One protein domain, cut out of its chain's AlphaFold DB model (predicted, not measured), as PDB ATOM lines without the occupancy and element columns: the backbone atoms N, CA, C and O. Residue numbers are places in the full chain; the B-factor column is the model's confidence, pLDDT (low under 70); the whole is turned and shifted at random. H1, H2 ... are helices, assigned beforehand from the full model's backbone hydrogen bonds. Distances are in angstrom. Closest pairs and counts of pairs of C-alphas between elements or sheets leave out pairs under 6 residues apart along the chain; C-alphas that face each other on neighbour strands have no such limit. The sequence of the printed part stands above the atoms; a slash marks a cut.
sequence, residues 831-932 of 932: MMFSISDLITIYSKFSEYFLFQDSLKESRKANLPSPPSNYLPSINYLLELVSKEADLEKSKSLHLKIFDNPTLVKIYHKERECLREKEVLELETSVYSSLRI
ATOM      1  N   MET A 831     -11.022 -33.219  14.366       84.38
ATOM      2  CA  MET A 831     -11.573 -33.288  15.725       84.38
ATOM      3  C   MET A 831     -10.508 -33.435  16.825       84.38
ATOM      4  O   MET A 831     -10.827 -33.309  18.002       84.38
ATOM      5  N   MET A 832      -9.256 -33.733  16.468       86.56
ATOM      6  CA  MET A 832      -8.150 -33.858  17.422       86.56
ATOM      7  C   MET A 832      -7.438 -32.525  17.691       86.56
ATOM      8  O   MET A 832      -6.627 -32.454  18.614       86.56
ATOM      9  N   PHE A 833      -7.700 -31.488  16.891       89.69
ATOM     10  CA  PHE A 833      -7.106 -30.167  17.077       89.69
ATOM     11  C   PHE A 833      -7.906 -29.362  18.094       89.69
ATOM     12  O   PHE A 833      -9.136 -29.350  18.064       89.69
ATOM     13  N   SER A 834      -7.209 -28.642  18.975       90.69
ATOM     14  CA  SER A 834      -7.888 -27.651  19.805       90.69
ATOM     15  C   SER A 834      -8.379 -26.486  18.941       90.69
ATOM     16  O   SER A 834      -7.839 -26.216  17.865       90.69
ATOM     17  N   ILE A 835      -9.364 -25.734  19.438       89.69
ATOM     18  CA  ILE A 835      -9.878 -24.531  18.761       89.69
ATOM     19  C   ILE A 835      -8.731 -23.549  18.460       89.69
ATOM     20  O   ILE A 835      -8.645 -22.991  17.367       89.69
ATOM     21  N   SER A 836      -7.789 -23.401  19.398       90.75
ATOM     22  CA  SER A 836      -6.608 -22.553  19.215       90.75
ATOM     23  C   SER A 836      -5.677 -23.063  18.113       90.75
ATOM     24  O   SER A 836      -5.083 -22.249  17.401       90.75
ATOM     25  N   ASP A 837      -5.522 -24.381  17.962       92.56
ATOM     26  CA  ASP A 837      -4.697 -24.957  16.896       92.56
ATOM     27  C   ASP A 837      -5.343 -24.708  15.531       92.56
ATOM     28  O   ASP A 837      -4.663 -24.252  14.612       92.56
ATOM     29  N   LEU A 838      -6.660 -24.918  15.417       92.25
ATOM     30  CA  LEU A 838      -7.412 -24.651  14.191       92.25
ATOM     31  C   LEU A 838      -7.282 -23.185  13.765       92.25
ATOM     32  O   LEU A 838      -6.901 -22.918  12.628       92.25
ATOM     33  N   ILE A 839      -7.494 -22.235  14.680       92.12
ATOM     34  CA  ILE A 839      -7.344 -20.800  14.384       92.12
ATOM     35  C   ILE A 839      -5.913 -20.475  13.948       92.12
ATOM     36  O   ILE A 839      -5.716 -19.728  12.996       92.12
ATOM     37  N   THR A 840      -4.902 -21.075  14.581       93.50
ATOM     38  CA  THR A 840      -3.496 -20.856  14.206       93.50
ATOM     39  C   THR A 840      -3.206 -21.352  12.787       93.50
ATOM     40  O   THR A 840      -2.557 -20.651  12.008       93.50
ATOM     41  N   ILE A 841      -3.710 -22.537  12.425       93.69
ATOM     42  CA  ILE A 841      -3.543 -23.115  11.084       93.69
ATOM     43  C   ILE A 841      -4.257 -22.250  10.037       93.69
ATOM     44  O   ILE A 841      -3.662 -21.904   9.014       93.69
ATOM     45  N   TYR A 842      -5.499 -21.845  10.312       94.31
ATOM     46  CA  TYR A 842      -6.289 -20.991   9.424       94.31
ATOM     47  C   TYR A 842      -5.630 -19.628   9.237       94.31
ATOM     48  O   TYR A 842      -5.458 -19.183   8.104       94.31
ATOM     49  N   SER A 843      -5.169 -18.996  10.315       91.94
ATOM     50  CA  SER A 843      -4.469 -17.718  10.230       91.94
ATOM     51  C   SER A 843      -3.186 -17.817   9.407       91.94
ATOM     52  O   SER A 843      -2.927 -16.926   8.603       91.94
ATOM     53  N   LYS A 844      -2.425 -18.914   9.537       94.75
ATOM     54  CA  LYS A 844      -1.179 -19.123   8.784       94.75
ATOM     55  C   LYS A 844      -1.402 -19.336   7.285       94.75
ATOM     56  O   LYS A 844      -0.624 -18.816   6.489       94.75
ATOM     57  N   PHE A 845      -2.415 -20.113   6.897       95.38
ATOM     58  CA  PHE A 845      -2.595 -20.538   5.501       95.38
ATOM     59  C   PHE A 845      -3.745 -19.850   4.756       95.38
ATOM     60  O   PHE A 845      -3.901 -20.074   3.560       95.38
ATOM     61  N   SER A 846      -4.513 -18.974   5.409       90.56
ATOM     62  CA  SER A 846      -5.655 -18.263   4.804       90.56
ATOM     63  C   SER A 846      -5.325 -17.470   3.535       90.56
ATOM     64  O   SER A 846      -6.204 -17.284   2.694       90.56
ATOM     65  N   GLU A 847      -4.081 -17.028   3.355       88.88
ATOM     66  CA  GLU A 847      -3.630 -16.290   2.167       88.88
ATOM     67  C   GLU A 847      -3.204 -17.198   1.000       88.88
ATOM     68  O   GLU A 847      -3.077 -16.735  -0.132       88.88
ATOM     69  N   TYR A 848      -3.022 -18.501   1.238       93.38
ATOM     70  CA  TYR A 848      -2.586 -19.439   0.208       93.38
ATOM     71  C   TYR A 848      -3.754 -19.834  -0.695       93.38
ATOM     72  O   TYR A 848      -4.807 -20.276  -0.231       93.38
ATOM     73  N   PHE A 849      -3.537 -19.751  -2.008       89.81
ATOM     74  CA  PHE A 849      -4.561 -20.022  -3.019       89.81
ATOM     75  C   PHE A 849      -5.223 -21.404  -2.862       89.81
ATOM     76  O   PHE A 849      -6.448 -21.488  -2.823       89.81
ATOM     77  N   LEU A 850      -4.434 -22.473  -2.679       87.50
ATOM     78  CA  LEU A 850      -4.945 -23.845  -2.493       87.50
ATOM     79  C   LEU A 850      -5.842 -23.986  -1.251       87.50
ATOM     80  O   LEU A 850      -6.823 -24.739  -1.255       87.50
ATOM     81  N   PHE A 851      -5.521 -23.243  -0.189       90.38
ATOM     82  CA  PHE A 851      -6.307 -23.213   1.041       90.38
ATOM     83  C   PHE A 851      -7.622 -22.454   0.834       90.38
ATOM     84  O   PHE A 851      -8.691 -22.946   1.198       90.38
ATOM     85  N   GLN A 852      -7.567 -21.301   0.163       88.56
ATOM     86  CA  GLN A 852      -8.756 -20.519  -0.180       88.56
ATOM     87  C   GLN A 852      -9.709 -21.267  -1.110       88.56
ATOM     88  O   GLN A 852     -10.922 -21.194  -0.911       88.56
ATOM     89  N   ASP A 853      -9.190 -21.978  -2.110       88.44
ATOM     90  CA  ASP A 853     -10.008 -22.781  -3.019       88.44
ATOM     91  C   ASP A 853     -10.675 -23.945  -2.287       88.44
ATOM     92  O   ASP A 853     -11.882 -24.136  -2.429       88.44
ATOM     93  N   SER A 854      -9.962 -24.619  -1.382       86.31
ATOM     94  CA  SER A 854     -10.568 -25.638  -0.518       86.31
ATOM     95  C   SER A 854     -11.675 -25.068   0.387       86.31
ATOM     96  O   SER A 854     -12.702 -25.714   0.574       86.31
ATOM     97  N   LEU A 855     -11.528 -23.839   0.900       85.56
ATOM     98  CA  LEU A 855     -12.594 -23.153   1.651       85.56
ATOM     99  C   LEU A 855     -13.771 -22.716   0.758       85.56
ATOM    100  O   LEU A 855     -14.907 -22.610   1.218       85.56
ATOM    101  N   LYS A 856     -13.544 -22.429  -0.532       83.81
ATOM    102  CA  LYS A 856     -14.635 -22.193  -1.503       83.81
ATOM    103  C   LYS A 856     -15.415 -23.473  -1.790       83.81
ATOM    104  O   LYS A 856     -16.632 -23.406  -1.932       83.81
ATOM    105  N   GLU A 857     -14.740 -24.615  -1.874       82.50
ATOM    106  CA  GLU A 857     -15.399 -25.916  -2.030       82.50
ATOM    107  C   GLU A 857     -16.277 -26.241  -0.819       82.50
ATOM    108  O   GLU A 857     -17.447 -26.576  -0.999       82.50
ATOM    109  N   SER A 858     -15.765 -26.041   0.404       76.81
ATOM    110  CA  SER A 858     -16.544 -26.212   1.639       76.81
ATOM    111  C   SER A 858     -17.806 -25.348   1.666       76.81
ATOM    112  O   SER A 858     -18.869 -25.823   2.059       76.81
ATOM    113  N   ARG A 859     -17.716 -24.101   1.184       73.81
ATOM    114  CA  ARG A 859     -18.861 -23.183   1.072       73.81
ATOM    115  C   ARG A 859     -19.975 -23.713   0.181       73.81
ATOM    116  O   ARG A 859     -21.138 -23.624   0.545       73.81
ATOM    117  N   LYS A 860     -19.631 -24.274  -0.981       71.31
ATOM    118  CA  LYS A 860     -20.625 -24.812  -1.924       71.31
ATOM    119  C   LYS A 860     -21.375 -26.016  -1.358       71.31
ATOM    120  O   LYS A 860     -22.480 -26.296  -1.808       71.31
ATOM    121  N   ALA A 861     -20.774 -26.725  -0.406       66.06
ATOM    122  CA  ALA A 861     -21.360 -27.928   0.157       66.06
ATOM    123  C   ALA A 861     -22.482 -27.641   1.178       66.06
ATOM    124  O   ALA A 861     -23.310 -28.522   1.376       66.06
ATOM    125  N   ASN A 862     -22.559 -26.439   1.779       61.78
ATOM    126  CA  ASN A 862     -23.611 -26.034   2.737       61.78
ATOM    127  C   ASN A 862     -23.880 -27.065   3.861       61.78
ATOM    128  O   ASN A 862     -25.026 -27.347   4.213       61.78
ATOM    129  N   LEU A 863     -22.822 -27.662   4.423       58.38
ATOM    130  CA  LEU A 863     -22.946 -28.720   5.430       58.38
ATOM    131  C   LEU A 863     -22.735 -28.177   6.860       58.38
ATOM    132  O   LEU A 863     -21.712 -27.543   7.114       58.38
ATOM    133  N   PRO A 864     -23.657 -28.453   7.808       52.19
ATOM    134  CA  PRO A 864     -23.634 -27.927   9.183       52.19
ATOM    135  C   PRO A 864     -22.631 -28.625  10.125       52.19
ATOM    136  O   PRO A 864     -22.559 -28.319  11.307       52.19
ATOM    137  N   SER A 865     -21.859 -29.588   9.629       58.75
ATOM    138  CA  SER A 865     -20.812 -30.307  10.366       58.75
ATOM    139  C   SER A 865     -19.704 -30.642   9.375       58.75
ATOM    140  O   SER A 865     -20.060 -30.928   8.231       58.75
ATOM    141  N   PRO A 866     -18.405 -30.605   9.742       55.66
ATOM    142  CA  PRO A 866     -17.318 -30.883   8.808       55.66
ATOM    143  C   PRO A 866     -17.508 -32.281   8.200       55.66
ATOM    144  O   PRO A 866     -17.306 -33.286   8.892       55.66
ATOM    145  N   PRO A 867     -17.916 -32.397   6.924       56.03
ATOM    146  CA  PRO A 867     -17.975 -33.699   6.279       56.03
ATOM    147  C   PRO A 867     -16.547 -34.213   6.086       56.03
ATOM    148  O   PRO A 867     -15.611 -33.443   5.849       56.03
ATOM    149  N   SER A 868     -16.370 -35.534   6.120       62.28
ATOM    150  CA  SER A 868     -15.120 -36.132   5.657       62.28
ATOM    151  C   SER A 868     -14.848 -35.625   4.236       62.28
ATOM    152  O   SER A 868     -15.705 -35.808   3.371       62.28
ATOM    153  N   ASN A 869     -13.681 -35.016   4.011       75.31
ATOM    154  CA  ASN A 869     -13.161 -34.460   2.752       75.31
ATOM    155  C   ASN A 869     -13.291 -32.938   2.535       75.31
ATOM    156  O   ASN A 869     -12.744 -32.456   1.543       75.31
ATOM    157  N   TYR A 870     -13.907 -32.165   3.436       83.75
ATOM    158  CA  TYR A 870     -13.951 -30.696   3.313       83.75
ATOM    159  C   TYR A 870     -13.311 -29.998   4.513       83.75
ATOM    160  O   TYR A 870     -13.267 -30.544   5.613       83.75
ATOM    161  N   LEU A 871     -12.797 -28.785   4.291       87.94
ATOM    162  CA  LEU A 871     -12.308 -27.944   5.383       87.94
ATOM    163  C   LEU A 871     -13.490 -27.440   6.222       87.94
ATOM    164  O   LEU A 871     -14.506 -27.059   5.634       87.94
ATOM    165  N   PRO A 872     -13.357 -27.355   7.555       87.94
ATOM    166  CA  PRO A 872     -14.314 -26.622   8.371       87.94
ATOM    167  C   PRO A 872     -14.504 -25.176   7.889       87.94
ATOM    168  O   PRO A 872     -13.547 -24.514   7.480       87.94
ATOM    169  N   SER A 873     -15.733 -24.671   7.928       87.38
ATOM    170  CA  SER A 873     -16.010 -23.262   7.626       87.38
ATOM    171  C   SER A 873     -15.512 -22.349   8.753       87.38
ATOM    172  O   SER A 873     -15.305 -22.795   9.886       87.38
ATOM    173  N   ILE A 874     -15.343 -21.055   8.471       88.19
ATOM    174  CA  ILE A 874     -15.069 -20.061   9.521       88.19
ATOM    175  C   ILE A 874     -16.255 -19.970  10.485       88.19
ATOM    176  O   ILE A 874     -16.054 -19.863  11.692       88.19
ATOM    177  N   ASN A 875     -17.481 -20.114   9.976       84.12
ATOM    178  CA  ASN A 875     -18.680 -20.213  10.811       84.12
ATOM    179  C   ASN A 875     -18.604 -21.363  11.823       84.12
ATOM    180  O   ASN A 875     -18.910 -21.167  12.995       84.12
ATOM    181  N   TYR A 876     -18.131 -22.538  11.401       85.94
ATOM    182  CA  TYR A 876     -17.935 -23.670  12.304       85.94
ATOM    183  C   TYR A 876     -16.884 -23.370  13.384       85.94
ATOM    184  O   TYR A 876     -17.075 -23.715  14.547       85.94
ATOM    185  N   LEU A 877     -15.789 -22.683  13.032       88.06
ATOM    186  CA  LEU A 877     -14.797 -22.256  14.025       88.06
ATOM    187  C   LEU A 877     -15.400 -21.284  15.046       88.06
ATOM    188  O   LEU A 877     -15.150 -21.437  16.237       88.06
ATOM    189  N   LEU A 878     -16.215 -20.324  14.605       86.94
ATOM    190  CA  LEU A 878     -16.891 -19.377  15.496       86.94
ATOM    191  C   LEU A 878     -17.920 -20.061  16.404       86.94
ATOM    192  O   LEU A 878     -18.028 -19.704  17.577       86.94
ATOM    193  N   GLU A 879     -18.625 -21.076  15.904       86.81
ATOM    194  CA  GLU A 879     -19.521 -21.902  16.716       86.81
ATOM    195  C   GLU A 879     -18.742 -22.673  17.795       86.81
ATOM    196  O   GLU A 879     -19.167 -22.726  18.950       86.81
ATOM    197  N   LEU A 880     -17.574 -23.230  17.452       86.75
ATOM    198  CA  LEU A 880     -16.696 -23.870  18.432       86.75
ATOM    199  C   LEU A 880     -16.185 -22.873  19.480       86.75
ATOM    200  O   LEU A 880     -16.194 -23.197  20.664       86.75
ATOM    201  N   VAL A 881     -15.784 -21.664  19.070       88.69
ATOM    202  CA  VAL A 881     -15.355 -20.595  19.993       88.69
ATOM    203  C   VAL A 881     -16.497 -20.169  20.922       88.69
ATOM    204  O   VAL A 881     -16.265 -19.957  22.111       88.69
ATOM    205  N   SER A 882     -17.732 -20.114  20.418       82.94
ATOM    206  CA  SER A 882     -18.925 -19.780  21.215       82.94
ATOM    207  C   SER A 882     -19.275 -20.864  22.244       82.94
ATOM    208  O   SER A 882     -19.924 -20.581  23.246       82.94
ATOM    209  N   LYS A 883     -18.838 -22.111  22.015       87.56
ATOM    210  CA  LYS A 883     -18.992 -23.245  22.944       87.56
ATOM    211  C   LYS A 883     -17.834 -23.379  23.945       87.56
ATOM    212  O   LYS A 883     -17.875 -24.283  24.780       87.56
ATOM    213  N   GLU A 884     -16.802 -22.537  23.869       89.50
ATOM    214  CA  GLU A 884     -15.697 -22.535  24.834       89.50
ATOM    215  C   GLU A 884     -16.196 -22.048  26.203       89.50
ATOM    216  O   GLU A 884     -16.792 -20.978  26.316       89.50
ATOM    217  N   ALA A 885     -15.964 -22.850  27.246       84.19
ATOM    218  CA  ALA A 885     -16.527 -22.606  28.575       84.19
ATOM    219  C   ALA A 885     -15.828 -21.452  29.314       84.19
ATOM    220  O   ALA A 885     -16.424 -20.814  30.181       84.19
ATOM    221  N   ASP A 886     -14.560 -21.199  28.986       89.38
ATOM    222  CA  ASP A 886     -13.785 -20.081  29.516       89.38
ATOM    223  C   ASP A 886     -14.035 -18.823  28.671       89.38
ATOM    224  O   ASP A 886     -13.615 -18.738  27.514       89.38
ATOM    225  N   LEU A 887     -14.718 -17.839  29.264       80.00
ATOM    226  CA  LEU A 887     -15.124 -16.602  28.598       80.00
ATOM    227  C   LEU A 887     -13.929 -15.769  28.110       80.00
ATOM    228  O   LEU A 887     -13.966 -15.243  26.998       80.00
ATOM    229  N   GLU A 888     -12.858 -15.667  28.899       82.94
ATOM    230  CA  GLU A 888     -11.667 -14.892  28.521       82.94
ATOM    231  C   GLU A 888     -10.925 -15.575  27.373       82.94
ATOM    232  O   GLU A 888     -10.474 -14.937  26.414       82.94
ATOM    233  N   LYS A 889     -10.871 -16.908  27.414       87.12
ATOM    234  CA  LYS A 889     -10.327 -17.706  26.318       87.12
ATOM    235  C   LYS A 889     -11.185 -17.589  25.056       87.12
ATOM    236  O   LYS A 889     -10.624 -17.421  23.975       87.12
ATOM    237  N   SER A 890     -12.514 -17.614  25.175       85.06
ATOM    238  CA  SER A 890     -13.445 -17.411  24.056       85.06
ATOM    239  C   SER A 890     -13.253 -16.033  23.408       85.06
ATOM    240  O   SER A 890     -13.046 -15.949  22.195       85.06
ATOM    241  N   LYS A 891     -13.182 -14.958  24.211       81.75
ATOM    242  CA  LYS A 891     -12.895 -13.588  23.743       81.75
ATOM    243  C   LYS A 891     -11.554 -13.498  23.012       81.75
ATOM    244  O   LYS A 891     -11.491 -12.961  21.907       81.75
ATOM    245  N   SER A 892     -10.492 -14.079  23.578       89.69
ATOM    246  CA  SER A 892      -9.168 -14.109  22.942       89.69
ATOM    247  C   SER A 892      -9.174 -14.855  21.601       89.69
ATOM    248  O   SER A 892      -8.530 -14.423  20.645       89.69
ATOM    249  N   LEU A 893      -9.907 -15.968  21.500       87.19
ATOM    250  CA  LEU A 893     -10.021 -16.738  20.259       87.19
ATOM    251  C   LEU A 893     -10.862 -16.002  19.205       87.19
ATOM    252  O   LEU A 893     -10.495 -16.027  18.030       87.19
ATOM    253  N   HIS A 894     -11.925 -15.300  19.610       86.75
ATOM    254  CA  HIS A 894     -12.692 -14.419  18.726       86.75
ATOM    255  C   HIS A 894     -11.815 -13.314  18.134       86.75
ATOM    256  O   HIS A 894     -11.794 -13.156  16.912       86.75
ATOM    257  N   LEU A 895     -11.048 -12.607  18.969       85.94
ATOM    258  CA  LEU A 895     -10.121 -11.566  18.509       85.94
ATOM    259  C   LEU A 895      -9.120 -12.125  17.495       85.94
ATOM    260  O   LEU A 895      -9.024 -11.607  16.394       85.94
ATOM    261  N   LYS A 896      -8.504 -13.283  17.765       87.31
ATOM    262  CA  LYS A 896      -7.568 -13.914  16.813       87.31
ATOM    263  C   LYS A 896      -8.172 -14.242  15.442       87.31
ATOM    264  O   LYS A 896      -7.431 -14.272  14.460       87.31
ATOM    265  N   ILE A 897      -9.474 -14.530  15.363       86.94
ATOM    266  CA  ILE A 897     -10.168 -14.731  14.081       86.94
ATOM    267  C   ILE A 897     -10.414 -13.381  13.397       86.94
ATOM    268  O   ILE A 897     -10.159 -13.256  12.199       86.94
ATOM    269  N   PHE A 898     -10.889 -12.380  14.143       87.88
ATOM    270  CA  PHE A 898     -11.268 -11.072  13.599       87.88
ATOM    271  C   PHE A 898     -10.082 -10.130  13.319       87.88
ATOM    272  O   PHE A 898     -10.194  -9.262  12.457       87.88
ATOM    273  N   ASP A 899      -8.926 -10.353  13.941       86.62
ATOM    274  CA  ASP A 899      -7.679  -9.627  13.668       86.62
ATOM    275  C   ASP A 899      -7.005 -10.097  12.369       86.62
ATOM    276  O   ASP A 899      -6.096  -9.442  11.853       86.62
ATOM    277  N   ASN A 900      -7.441 -11.232  11.807       85.81
ATOM    278  CA  ASN A 900      -6.977 -11.699  10.507       85.81
ATOM    279  C   ASN A 900      -7.934 -11.222   9.391       85.81
ATOM    280  O   ASN A 900      -8.987 -11.833   9.182       85.81
ATOM    281  N   PRO A 901      -7.569 -10.190   8.603       83.25
ATOM    282  CA  PRO A 901      -8.463  -9.598   7.604       83.25
ATOM    283  C   PRO A 901      -8.875 -10.591   6.510       83.25
ATOM    284  O   PRO A 901      -9.962 -10.479   5.935       83.25
ATOM    285  N   THR A 902      -8.042 -11.595   6.232       84.94
ATOM    286  CA  THR A 902      -8.345 -12.644   5.256       84.94
ATOM    287  C   THR A 902      -9.415 -13.595   5.786       84.94
ATOM    288  O   THR A 902     -10.355 -13.910   5.053       84.94
ATOM    289  N   LEU A 903      -9.345 -13.993   7.062       85.25
ATOM    290  CA  LEU A 903     -10.396 -14.794   7.703       85.25
ATOM    291  C   LEU A 903     -11.710 -14.019   7.816       85.25
ATOM    292  O   LEU A 903     -12.755 -14.580   7.498       85.25
ATOM    293  N   VAL A 904     -11.663 -12.724   8.150       85.75
ATOM    294  CA  VAL A 904     -12.840 -11.834   8.169       85.75
ATOM    295  C   VAL A 904     -13.502 -11.757   6.795       85.75
ATOM    296  O   VAL A 904     -14.710 -11.947   6.656       85.75
ATOM    297  N   LYS A 905     -12.711 -11.560   5.737       85.44
ATOM    298  CA  LYS A 905     -13.216 -11.536   4.359       85.44
ATOM    299  C   LYS A 905     -13.830 -12.872   3.941       85.44
ATOM    300  O   LYS A 905     -14.801 -12.889   3.184       85.44
ATOM    301  N   ILE A 906     -13.261 -13.994   4.382       81.56
ATOM    302  CA  ILE A 906     -13.815 -15.326   4.117       81.56
ATOM    303  C   ILE A 906     -15.125 -15.512   4.890       81.56
ATOM    304  O   ILE A 906     -16.104 -15.917   4.272       81.56
ATOM    305  N   TYR A 907     -15.167 -15.141   6.171       84.50
ATOM    306  CA  TYR A 907     -16.363 -15.170   7.013       84.50
ATOM    307  C   TYR A 907     -17.521 -14.370   6.407       84.50
ATOM    308  O   TYR A 907     -18.615 -14.905   6.252       84.50
ATOM    309  N   HIS A 908     -17.286 -13.130   5.964       81.06
ATOM    310  CA  HIS A 908     -18.331 -12.331   5.312       81.06
ATOM    311  C   HIS A 908     -18.881 -13.006   4.050       81.06
ATOM    312  O   HIS A 908     -20.090 -13.043   3.850       81.06
ATOM    313  N   LYS A 909     -18.013 -13.627   3.245       80.31
ATOM    314  CA  LYS A 909     -18.440 -14.391   2.064       80.31
ATOM    315  C   LYS A 909     -19.154 -15.700   2.405       80.31
ATOM    316  O   LYS A 909     -19.929 -16.186   1.595       80.31
ATOM    317  N   GLU A 910     -18.844 -16.330   3.537       78.50
ATOM    318  CA  GLU A 910     -19.606 -17.483   4.038       78.50
ATOM    319  C   GLU A 910     -20.996 -17.049   4.510       78.50
ATOM    320  O   GLU A 910     -21.977 -17.740   4.249       78.50
ATOM    321  N   ARG A 911     -21.086 -15.878   5.148       72.69
ATOM    322  CA  ARG A 911     -22.329 -15.279   5.637       72.69
ATOM    323  C   ARG A 911     -23.284 -14.884   4.507       72.69
ATOM    324  O   ARG A 911     -24.479 -15.098   4.651       72.69
ATOM    325  N   GLU A 912     -22.774 -14.380   3.381       71.81
ATOM    326  CA  GLU A 912     -23.576 -14.082   2.176       71.81
ATOM    327  C   GLU A 912     -24.309 -15.314   1.607       71.81
ATOM    328  O   GLU A 912     -25.292 -15.163   0.887       71.81
ATOM    329  N   CYS A 913     -23.859 -16.533   1.935       62.09
ATOM    330  CA  CYS A 913     -24.469 -17.783   1.474       62.09
ATOM    331  C   CYS A 913     -25.494 -18.395   2.454       62.09
ATOM    332  O   CYS A 913     -26.135 -19.386   2.092       62.09
ATOM    333  N   LEU A 914     -25.640 -17.867   3.677       61.03
ATOM    334  CA  LEU A 914     -26.560 -18.389   4.699       61.03
ATOM    335  C   LEU A 914     -27.934 -17.702   4.639       61.03
ATOM    336  O   LEU A 914     -28.040 -16.535   4.267       61.03
ATOM    337  N   ARG A 915     -29.004 -18.413   5.025       59.78
ATOM    338  CA  ARG A 915     -30.365 -17.841   5.061       59.78
ATOM    339  C   ARG A 915     -30.506 -16.881   6.251       59.78
ATOM    340  O   ARG A 915     -29.970 -17.146   7.321       59.78
ATOM    341  N   GLU A 916     -31.277 -15.800   6.103       49.12
ATOM    342  CA  GLU A 916     -31.410 -14.712   7.102       49.12
ATOM    343  C   GLU A 916     -31.711 -15.185   8.537       49.12
ATOM    344  O   GLU A 916     -31.202 -14.614   9.501       49.12
ATOM    345  N   LYS A 917     -32.487 -16.263   8.700       47.72
ATOM    346  CA  LYS A 917     -32.806 -16.837  10.017       47.72
ATOM    347  C   LYS A 917     -31.577 -17.417  10.736       47.72
ATOM    348  O   LYS A 917     -31.449 -17.257  11.945       47.72
ATOM    349  N   GLU A 918     -30.663 -18.045   9.998       53.81
ATOM    350  CA  GLU A 918     -29.425 -18.633  10.534       53.81
ATOM    351  C   GLU A 918     -28.427 -17.530  10.923       53.81
ATOM    352  O   GLU A 918     -27.711 -17.651  11.916       53.81
ATOM    353  N   VAL A 919     -28.434 -16.413  10.185       53.34
ATOM    354  CA  VAL A 919     -27.630 -15.217  10.487       53.34
ATOM    355  C   VAL A 919     -28.078 -14.566  11.799       53.34
ATOM    356  O   VAL A 919     -27.227 -14.212  12.610       53.34
ATOM    357  N   LEU A 920     -29.388 -14.463  12.045       50.97
ATOM    358  CA  LEU A 920     -29.933 -13.843  13.260       50.97
ATOM    359  C   LEU A 920     -29.618 -14.656  14.535       50.97
ATOM    360  O   LEU A 920     -29.288 -14.087  15.578       50.97
ATOM    361  N   GLU A 921     -29.681 -15.989  14.458       55.00
ATOM    362  CA  GLU A 921     -29.327 -16.891  15.568       55.00
ATOM    363  C   GLU A 921     -27.817 -16.836  15.880       55.00
ATOM    364  O   GLU A 921     -27.423 -16.745  17.046       55.00
ATOM    365  N   LEU A 922     -26.970 -16.783  14.843       53.44
ATOM    366  CA  LEU A 922     -25.518 -16.610  14.971       53.44
ATOM    367  C   LEU A 922     -25.136 -15.235  15.533       53.44
ATOM    368  O   LEU A 922     -24.274 -15.153  16.406       53.44
ATOM    369  N   GLU A 923     -25.780 -14.160  15.077       53.00
ATOM    370  CA  GLU A 923     -25.563 -12.817  15.621       53.00
ATOM    371  C   GLU A 923     -25.957 -12.755  17.091       53.00
ATOM    372  O   GLU A 923     -25.208 -12.217  17.898       53.00
ATOM    373  N   THR A 924     -27.069 -13.377  17.473       56.62
ATOM    374  CA  THR A 924     -27.481 -13.431  18.879       56.62
ATOM    375  C   THR A 924     -26.456 -14.189  19.734       56.62
ATOM    376  O   THR A 924     -26.149 -13.753  20.843       56.62
ATOM    377  N   SER A 925     -25.853 -15.265  19.213       50.22
ATOM    378  CA  SER A 925     -24.775 -16.007  19.888       50.22
ATOM    379  C   SER A 925     -23.487 -15.182  20.018       50.22
ATOM    380  O   SER A 925     -22.954 -15.044  21.112       50.22
ATOM    381  N   VAL A 926     -23.005 -14.567  18.935       51.75
ATOM    382  CA  VAL A 926     -21.750 -13.791  18.940       51.75
ATOM    383  C   VAL A 926     -21.893 -12.494  19.745       51.75
ATOM    384  O   VAL A 926     -21.010 -12.148  20.531       51.75
ATOM    385  N   TYR A 927     -23.020 -11.786  19.612       49.50
ATOM    386  CA  TYR A 927     -23.285 -10.584  20.402       49.50
ATOM    387  C   TYR A 927     -23.522 -10.900  21.880       49.50
ATOM    388  O   TYR A 927     -23.126 -10.094  22.716       49.50
ATOM    389  N   SER A 928     -24.117 -12.041  22.242       49.56
ATOM    390  CA  SER A 928     -24.242 -12.416  23.661       49.56
ATOM    391  C   SER A 928     -22.892 -12.764  24.299       49.56
ATOM    392  O   SER A 928     -22.673 -12.388  25.447       49.56
ATOM    393  N   SER A 929     -21.952 -13.353  23.552       45.53
ATOM    394  CA  SER A 929     -20.575 -13.599  24.015       45.53
ATOM    395  C   SER A 929     -19.702 -12.335  24.101       45.53
ATOM    396  O   SER A 929     -18.772 -12.295  24.903       45.53
ATOM    397  N   LEU A 930     -19.979 -11.301  23.294       41.47
ATOM    398  CA  LEU A 930     -19.235 -10.028  23.295       41.47
ATOM    399  C   LEU A 930     -19.816  -8.961  24.240       41.47
ATOM    400  O   LEU A 930     -19.118  -8.008  24.583       41.47
ATOM    401  N   ARG A 931     -21.093  -9.079  24.633       35.53
ATOM    402  CA  ARG A 931     -21.812  -8.085  25.456       35.53
ATOM    403  C   ARG A 931     -21.803  -8.402  26.964       35.53
ATOM    404  O   ARG A 931     -22.253  -7.561  27.739       35.53
ATOM    405  N   ILE A 932     -21.289  -9.569  27.365       33.31
ATOM    406  CA  ILE A 932     -20.981  -9.981  28.752       33.31
ATOM    407  C   ILE A 932     -19.459  -9.992  28.903       33.31
ATOM    408  O   ILE A 932     -18.938  -9.543  29.943       33.31
TER     409      ILE A 932
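What this domain is: This is residues 831 to 932 of the 932 residues of an uncharacterized protein of Legionella sp. PC997 (UniProt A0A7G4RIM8). Three short helices, H1, H3 and H4, run nearly side by side, their centres making a triangle, and H5 crosses one end of them. H2 lies farther out at that same end, joined to H3 by a wide loop, while H6 slants back on the side of H3 away from H1. The printed part has 102 residues with six named helices, H1 to H6 in order, and no named strand; the class is all helix. It is compact, with a radius of gyration of the C-alphas of 13.1 A and spans of 37 by 30 by 25 A.

How they stand to each other: H1, residues 835 to 845, and H2, residues 849 to 861, are close but not clearly touching; their closest C-alphas, Phe 845 and Phe 851, are 6.4 A apart. H3, residues 874 to 882, touches H1 at a shallow tilt of 28 degrees, opposite ways, closest at the C-alphas of Val 881 and Ile 835, 6.9 A. H4, residues 887 to 898, forms a helical hairpin with H3, its residues 890 to 894 alone touching it, closest at the C-alphas of Ser 890 and Val 881, 5.5 A. H5, residues 901 to 911, touches H3 about perpendicular, at 83 degrees, with the C-alphas of Tyr 907 and Ile 874 closest at 5.6 A. H6, residues 916 to 931, only just touches H3, with 3 pairs of C-alphas within 8 A, the closest being Ser 929 and Ser 882 at 7.0 A. In H1 to H6 every O i to N i+4 pair is within hydrogen-bond range.

Where its parts are: H1 begins at C-alpha 835, (-9.878, -24.531, 18.761). H2 spans 18.8 A. H6 spans 21.7 A and ends at C-alpha 931, (-21.812, -8.085, 25.456).

The domain as a whole: The C-alphas farthest apart, Leu 850 and Ile 932, are 37.8 A apart. The printed part has no cut, and its one long link is residues 862 to 873. Residues 861 to 868 and 913 to 932 are under pLDDT 70.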